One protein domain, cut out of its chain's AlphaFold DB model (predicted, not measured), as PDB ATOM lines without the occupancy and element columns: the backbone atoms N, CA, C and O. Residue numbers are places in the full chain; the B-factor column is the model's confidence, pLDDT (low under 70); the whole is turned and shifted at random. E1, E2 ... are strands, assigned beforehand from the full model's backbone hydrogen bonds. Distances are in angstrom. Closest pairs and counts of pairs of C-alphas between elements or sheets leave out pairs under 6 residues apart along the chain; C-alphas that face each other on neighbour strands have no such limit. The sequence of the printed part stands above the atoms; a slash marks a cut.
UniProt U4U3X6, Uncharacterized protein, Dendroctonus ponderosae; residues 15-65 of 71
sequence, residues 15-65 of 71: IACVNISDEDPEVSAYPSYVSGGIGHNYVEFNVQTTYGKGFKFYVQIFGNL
ATOM      1  N   ILE A  15     -31.767  10.954 -32.595       71.81
ATOM      2  CA  ILE A  15     -31.707   9.708 -31.846       71.81
ATOM      3  C   ILE A  15     -30.340   9.058 -32.086       71.81
ATOM      4  O   ILE A  15     -29.871   8.943 -33.218       71.81
ATOM      5  N   ALA A  16     -29.699   8.632 -31.005       71.62
ATOM      6  CA  ALA A  16     -28.444   7.890 -31.001       71.62
ATOM      7  C   ALA A  16     -28.653   6.411 -30.645       71.62
ATOM      8  O   ALA A  16     -27.832   5.571 -30.998       71.62
ATOM      9  N   CYS A  17     -29.748   6.089 -29.951       68.62
ATOM     10  CA  CYS A  17     -30.093   4.726 -29.564       68.62
ATOM     11  C   CYS A  17     -31.605   4.596 -29.338       68.62
ATOM     12  O   CYS A  17     -32.227   5.495 -28.764       68.62
ATOM     13  N   VAL A  18     -32.165   3.461 -29.765       68.75
ATOM     14  CA  VAL A  18     -33.536   3.040 -29.457       68.75
ATOM     15  C   VAL A  18     -33.489   1.627 -28.897       68.75
ATOM     16  O   VAL A  18     -32.926   0.734 -29.531       68.75
ATOM     17  N   ASN A  19     -34.119   1.421 -27.743       74.62
ATOM     18  CA  ASN A  19     -34.415   0.090 -27.227       74.62
ATOM     19  C   ASN A  19     -35.928  -0.046 -27.025       74.62
ATOM     20  O   ASN A  19     -36.541   0.782 -26.345       74.62
ATOM     21  N   ILE A  20     -36.513  -1.072 -27.646       71.31
ATOM     22  CA  ILE A  20     -37.918  -1.450 -27.496       71.31
ATOM     23  C   ILE A  20     -37.913  -2.876 -26.971       71.31
ATOM     24  O   ILE A  20     -37.493  -3.798 -27.670       71.31
ATOM     25  N   SER A  21     -38.355  -3.039 -25.731       70.56
ATOM     26  CA  SER A  21     -38.455  -4.344 -25.085       70.56
ATOM     27  C   SER A  21     -39.916  -4.646 -24.772       70.56
ATOM     28  O   SER A  21     -40.650  -3.775 -24.293       70.56
ATOM     29  N   ASP A  22     -40.326  -5.879 -25.057       67.62
ATOM     30  CA  ASP A  22     -41.565  -6.440 -24.525       67.62
ATOM     31  C   ASP A  22     -41.372  -6.665 -23.020       67.62
ATOM     32  O   ASP A  22     -40.414  -7.322 -22.603       67.62
ATOM     33  N   GLU A  23     -42.227  -6.050 -22.205       62.28
ATOM     34  CA  GLU A  23     -42.149  -6.173 -20.750       62.28
ATOM     35  C   GLU A  23     -42.975  -7.341 -20.204       62.28
ATOM     36  O   GLU A  23     -42.830  -7.656 -19.020       62.28
ATOM     37  N   ASP A  24     -43.850  -7.960 -21.005       68.00
ATOM     38  CA  ASP A  24     -44.832  -8.899 -20.469       68.00
ATOM     39  C   ASP A  24     -45.146 -10.076 -21.416       68.00
ATOM     40  O   ASP A  24     -45.923  -9.934 -22.370       68.00
ATOM     41  N   PRO A  25     -44.632 -11.287 -21.115       65.06
ATOM     42  CA  PRO A  25     -44.882 -12.469 -21.934       65.06
ATOM     43  C   PRO A  25     -46.367 -12.874 -21.990       65.06
ATOM     44  O   PRO A  25     -46.761 -13.615 -22.895       65.06
ATOM     45  N   GLU A  26     -47.220 -12.404 -21.072       66.81
ATOM     46  CA  GLU A  26     -48.657 -12.709 -21.083       66.81
ATOM     47  C   GLU A  26     -49.452 -11.861 -22.086       66.81
ATOM     48  O   GLU A  26     -50.554 -12.253 -22.510       66.81
ATOM     49  N   VAL A  27     -48.889 -10.715 -22.487       65.69
ATOM     50  CA  VAL A  27     -49.576  -9.667 -23.255       65.69
ATOM     51  C   VAL A  27     -49.510  -9.923 -24.765       65.69
ATOM     52  O   VAL A  27     -50.311  -9.365 -25.510       65.69
ATOM     53  N   SER A  28     -48.693 -10.888 -25.216       70.88
ATOM     54  CA  SER A  28     -48.684 -11.395 -26.605       70.88
ATOM     55  C   SER A  28     -48.608 -10.269 -27.647       70.88
ATOM     56  O   SER A  28     -49.317 -10.301 -28.659       70.88
ATOM     57  N   ALA A  29     -47.791  -9.252 -27.363       75.12
ATOM     58  CA  ALA A  29     -47.649  -8.069 -28.189       75.12
ATOM     59  C   ALA A  29     -46.226  -8.003 -28.758       75.12
ATOM     60  O   ALA A  29     -45.261  -7.841 -28.023       75.12
ATOM     61  N   TYR A  30     -46.096  -8.116 -30.077       78.44
ATOM     62  CA  TYR A  30     -44.808  -8.203 -30.759       78.44
ATOM     63  C   TYR A  30     -44.504  -6.886 -31.478       78.44
ATOM     64  O   TYR A  30     -45.182  -6.556 -32.462       78.44
ATOM     65  N   PRO A  31     -43.513  -6.109 -31.007       81.56
ATOM     66  CA  PRO A  31     -43.078  -4.914 -31.699       81.56
ATOM     67  C   PRO A  31     -42.196  -5.289 -32.896       81.56
ATOM     68  O   PRO A  31     -41.387  -6.214 -32.835       81.56
ATOM     69  N   SER A  32     -42.320  -4.545 -33.992       84.19
ATOM     70  CA  SER A  32     -41.446  -4.668 -35.163       84.19
ATOM     71  C   SER A  32     -41.045  -3.292 -35.677       84.19
ATOM     72  O   SER A  32     -41.871  -2.387 -35.772       84.19
ATOM     73  N   TYR A  33     -39.762  -3.125 -35.984       85.88
ATOM     74  CA  TYR A  33     -39.226  -1.871 -36.505       85.88
ATOM     75  C   TYR A  33     -39.783  -1.556 -37.902       85.88
ATOM     76  O   TYR A  33     -39.895  -2.457 -38.736       85.88
ATOM     77  N   VAL A  34     -40.090  -0.278 -38.159       88.75
ATOM     78  CA  VAL A  34     -40.559   0.216 -39.465       88.75
ATOM     79  C   VAL A  34     -39.577   1.230 -40.053       88.75
ATOM     80  O   VAL A  34     -39.040   0.997 -41.136       88.75
ATOM     81  N   SER A  35     -39.338   2.353 -39.366       84.88
ATOM     82  CA  SER A  35     -38.545   3.469 -39.901       84.88
ATOM     83  C   SER A  35     -37.981   4.399 -38.806       84.88
ATOM     84  O   SER A  35     -38.310   4.267 -37.624       84.88
ATOM     85  N   GLY A  36     -37.112   5.348 -39.179       84.62
ATOM     86  CA  GLY A  36     -36.495   6.312 -38.258       84.62
ATOM     87  C   GLY A  36     -35.275   5.766 -37.500       84.62
ATOM     88  O   GLY A  36     -34.408   5.118 -38.080       84.62
ATOM     89  N   GLY A  37     -35.168   6.055 -36.200       78.81
ATOM     90  CA  GLY A  37     -34.065   5.592 -35.354       78.81
ATOM     91  C   GLY A  37     -32.803   6.451 -35.478       78.81
ATOM     92  O   GLY A  37     -32.885   7.676 -35.503       78.81
ATOM     93  N   ILE A  38     -31.622   5.824 -35.498       79.38
ATOM     94  CA  ILE A  38     -30.336   6.537 -35.412       79.38
ATOM     95  C   ILE A  38     -30.209   7.591 -36.520       79.38
ATOM     96  O   ILE A  38     -30.362   7.287 -37.699       79.38
ATOM     97  N   GLY A  39     -29.900   8.834 -36.141       71.88
ATOM     98  CA  GLY A  39     -29.772   9.964 -37.070       71.88
ATOM     99  C   GLY A  39     -31.095  10.658 -37.419       71.88
ATOM    100  O   GLY A  39     -31.072  11.749 -37.988       71.88
ATOM    101  N   HIS A  40     -32.234  10.094 -37.015       75.00
ATOM    102  CA  HIS A  40     -33.562  10.694 -37.136       75.00
ATOM    103  C   HIS A  40     -34.026  11.256 -35.790       75.00
ATOM    104  O   HIS A  40     -33.500  10.897 -34.745       75.00
ATOM    105  N   ASN A  41     -35.020  12.138 -35.792       75.19
ATOM    106  CA  ASN A  41     -35.688  12.637 -34.582       75.19
ATOM    107  C   ASN A  41     -37.007  11.903 -34.288       75.19
ATOM    108  O   ASN A  41     -37.825  12.381 -33.506       75.19
ATOM    109  N   TYR A  42     -37.232  10.771 -34.953       78.88
ATOM    110  CA  TYR A  42     -38.403   9.925 -34.789       78.88
ATOM    111  C   TYR A  42     -37.998   8.458 -34.908       78.88
ATOM    112  O   TYR A  42     -36.984   8.126 -35.526       78.88
ATOM    113  N   VAL A  43     -38.811   7.577 -34.337       83.19
ATOM    114  CA  VAL A  43     -38.765   6.140 -34.590       83.19
ATOM    115  C   VAL A  43     -40.189   5.645 -34.774       83.19
ATOM    116  O   VAL A  43     -41.090   6.041 -34.037       83.19
ATOM    117  N   GLU A  44     -40.385   4.800 -35.773       84.62
ATOM    118  CA  GLU A  44     -41.656   4.166 -36.079       84.62
ATOM    119  C   GLU A  44     -41.516   2.657 -35.900       84.62
ATOM    120  O   GLU A  44     -40.569   2.026 -36.387       84.62
ATOM    121  N   PHE A  45     -42.481   2.071 -35.203       85.25
ATOM    122  CA  PHE A  45     -42.587   0.636 -35.021       85.25
ATOM    123  C   PHE A  45     -44.056   0.223 -35.037       85.25
ATOM    124  O   PHE A  45     -44.937   0.961 -34.596       85.25
ATOM    125  N   ASN A  46     -44.305  -0.981 -35.534       84.75
ATOM    126  CA  ASN A  46     -45.608  -1.620 -35.493       84.75
ATOM    127  C   ASN A  46     -45.728  -2.474 -34.242       84.75
ATOM    128  O   ASN A  46     -44.758  -3.089 -33.804       84.75
ATOM    129  N   VAL A  47     -46.948  -2.575 -33.728       83.75
ATOM    130  CA  VAL A  47     -47.301  -3.471 -32.630       83.75
ATOM    131  C   VAL A  47     -48.361  -4.436 -33.134       83.75
ATOM    132  O   VAL A  47     -49.474  -4.026 -33.458       83.75
ATOM    133  N   GLN A  48     -48.026  -5.723 -33.189       84.44
ATOM    134  CA  GLN A  48     -49.021  -6.776 -33.386       84.44
ATOM    135  C   GLN A  48     -49.457  -7.293 -32.022       84.44
ATOM    136  O   GLN A  48     -48.618  -7.760 -31.265       84.44
ATOM    137  N   THR A  49     -50.750  -7.216 -31.706       83.69
ATOM    138  CA  THR A  49     -51.313  -7.738 -30.452       83.69
ATOM    139  C   THR A  49     -52.516  -8.642 -30.717       83.69
ATOM    140  O   THR A  49     -53.150  -8.573 -31.773       83.69
ATOM    141  N   THR A  50     -52.831  -9.500 -29.749       81.94
ATOM    142  CA  THR A  50     -54.035 -10.336 -29.771       81.94
ATOM    143  C   THR A  50     -55.241  -9.524 -29.308       81.94
ATOM    144  O   THR A  50     -55.183  -8.843 -28.289       81.94
ATOM    145  N   TYR A  51     -56.371  -9.626 -30.013       80.50
ATOM    146  CA  TYR A  51     -57.601  -8.931 -29.625       80.50
ATOM    147  C   TYR A  51     -57.976  -9.198 -28.155       80.50
ATOM    148  O   TYR A  51     -58.037 -10.346 -27.715       80.50
ATOM    149  N   GLY A  52     -58.232  -8.128 -27.398       80.19
ATOM    150  CA  GLY A  52     -58.574  -8.194 -25.972       80.19
ATOM    151  C   GLY A  52     -57.378  -8.327 -25.021       80.19
ATOM    152  O   GLY A  52     -57.557  -8.184 -23.814       80.19
ATOM    153  N   LYS A  53     -56.164  -8.538 -25.541       71.31
ATOM    154  CA  LYS A  53     -54.915  -8.412 -24.788       71.31
ATOM    155  C   LYS A  53     -54.294  -7.065 -25.149       71.31
ATOM    156  O   LYS A  53     -54.277  -6.674 -26.310       71.31
ATOM    157  N   GLY A  54     -53.919  -6.278 -24.145       75.12
ATOM    158  CA  GLY A  54     -53.350  -4.948 -24.364       75.12
ATOM    159  C   GLY A  54     -51.973  -5.013 -25.028       75.12
ATOM    160  O   GLY A  54     -51.611  -5.980 -25.691       75.12
ATOM    161  N   PHE A  55     -51.171  -3.980 -24.831       77.88
ATOM    162  CA  PHE A  55     -49.738  -4.033 -25.080       77.88
ATOM    163  C   PHE A  55     -49.033  -3.234 -23.992       77.88
ATOM    164  O   PHE A  55     -49.583  -2.249 -23.490       77.88
ATOM    165  N   LYS A  56     -47.834  -3.664 -23.609       77.75
ATOM    166  CA  LYS A  56     -47.018  -2.962 -22.624       77.75
ATOM    167  C   LYS A  56     -45.565  -3.011 -23.069       77.75
ATOM    168  O   LYS A  56     -44.970  -4.079 -23.125       77.75
ATOM    169  N   PHE A  57     -45.018  -1.847 -23.394       74.94
ATOM    170  CA  PHE A  57     -43.636  -1.718 -23.837       74.94
ATOM    171  C   PHE A  57     -42.895  -0.730 -22.970       74.94
ATOM    172  O   PHE A  57     -43.436   0.313 -22.589       74.94
ATOM    173  N   TYR A  58     -41.625  -1.037 -22.760       72.25
ATOM    174  CA  TYR A  58     -40.665  -0.065 -22.290       72.25
ATOM    175  C   TYR A  58     -39.886   0.478 -23.482       72.25
ATOM    176  O   TYR A  58     -39.296  -0.283 -24.254       72.25
ATOM    177  N   VAL A  59     -39.917   1.801 -23.640       73.88
ATOM    178  CA  VAL A  59     -39.258   2.502 -24.742       73.88
ATOM    179  C   VAL A  59     -38.249   3.479 -24.161       73.88
ATOM    180  O   VAL A  59     -38.613   4.401 -23.432       73.88
ATOM    181  N   GLN A  60     -36.978   3.288 -24.510       72.62
ATOM    182  CA  GLN A  60     -35.910   4.238 -24.205       72.62
ATOM    183  C   GLN A  60     -35.381   4.844 -25.498       72.62
ATOM    184  O   GLN A  60     -34.932   4.125 -26.395       72.62
ATOM    185  N   ILE A  61     -35.420   6.174 -25.571       70.44
ATOM    186  CA  ILE A  61     -34.906   6.956 -26.694       70.44
ATOM    187  C   ILE A  61     -33.848   7.905 -26.145       70.44
ATOM    188  O   ILE A  61     -34.140   8.751 -25.301       70.44
ATOM    189  N   PHE A  62     -32.621   7.768 -26.639       70.00
ATOM    190  CA  PHE A  62     -31.525   8.675 -26.314       70.00
ATOM    191  C   PHE A  62     -31.255   9.555 -27.523       70.00
ATOM    192  O   PHE A  62     -31.063   9.032 -28.621       70.00
ATOM    193  N   GLY A  63     -31.220  10.871 -27.330       65.75
ATOM    194  CA  GLY A  63     -30.852  11.825 -28.368       65.75
ATOM    195  C   GLY A  63     -29.591  12.598 -28.008       65.75
ATOM    196  O   GLY A  63     -29.262  12.748 -26.832       65.75
ATOM    197  N   ASN A  64     -28.883  13.089 -29.020       65.50
ATOM    198  CA  ASN A  64     -27.800  14.043 -28.819       65.50
ATOM    199  C   ASN A  64     -28.329  15.455 -29.093       65.50
ATOM    200  O   ASN A  64     -28.944  15.690 -30.137       65.50
ATOM    201  N   LEU A  65     -28.081  16.389 -28.172       59.22
ATOM    202  CA  LEU A  65     -28.277  17.810 -28.438       59.22
ATOM    203  C   LEU A  65     -27.269  18.209 -29.517       59.22
ATOM    204  O   LEU A  65     -26.125  18.557 -29.229       59.22
TER     205      LEU A  65
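AT A GLANCE: This is residues 15 to 65 of the 71 residues of an uncharacterized protein of Dendroctonus ponderosae (UniProt U4U3X6). What shape do these backbone atoms make? They make a rod of two narrow ribbons laid lengthwise one over the other: the hairpin of E2 and E3 makes one, and E1 and E4, the first and last strands, pair as the other. The ribbons are only loosely joined, with E4 apart from both strands of the hairpin, and the links of residues 23 to 29 and 49 to 56 lie toward the same end of the rod. What is it built of, and how large is it? The printed part has 51 residues with no named helix and four strands in the order E1, E2, E3, E4, an all-strand class; its two sheets, E1 - E4 and E2 - E3, are antiparallel. It is loose, with a radius of gyration of the C-alphas of 12.3 A, and spans 39 by 17 by 11 A.

HOW THE PARTS SIT: What does the first strand pair with? E1, residues 15 to 22, is the antiparallel neighbour of E4, residues 57 to 64, at 172 degrees between their directions. N 16 and O 62 are within hydrogen-bond range at 2.8 A, as are N 60 and O 19 at 3.1 A. How do the two strands between them pair? E2, residues 30 to 36, and E3, residues 43 to 48, form a hairpin, antiparallel at 155 degrees. N 32 and O 46 are 2.8 A apart, and N 44 and O 35 also 2.8 A, both within hydrogen-bond range. How near do the two sheets come? The closest C-alphas of E1 and E2 are those of Asp 22 and Tyr 30, 7.2 A apart, and those of E1 and E3 are Val 18 and Val 43, 8.0 A apart. E4 is apart from E2 and from E3.

IN THESE COORDINATES: Where does the first strand begin, and how long is it? C-alpha 15 is at (-31.707, 9.708, -31.846), and E1 is 20.3 A from first to last C-alpha. How long are E2 and E3? E2 measures 18.3 A and E3 16.5 A; E2 begins with C-alpha 30 at (-44.808, -8.203, -30.759). Where does the last strand end? E4, 22.9 A from first to last C-alpha, ends with C-alpha 64 at (-27.800, 14.043, -28.819).

THE WHOLE: How far does the whole reach? The two C-alphas farthest apart are those of Gly 52 and Leu 65, 40.0 A, while those of Ile 15 and Leu 65, the first and last printed, are 9.4 A apart. Is the printed part unbroken, and how are the strands linked? It has no cut, and the links E1 to E2, E2 to E3 and E3 to E4, of 7, 6 and 8 residues, are short. Where is the model's confidence low? The mean pLDDT of the printed part is 75.4, and residues 17 to 18, 22 to 27 and 63 to 65 are under 70.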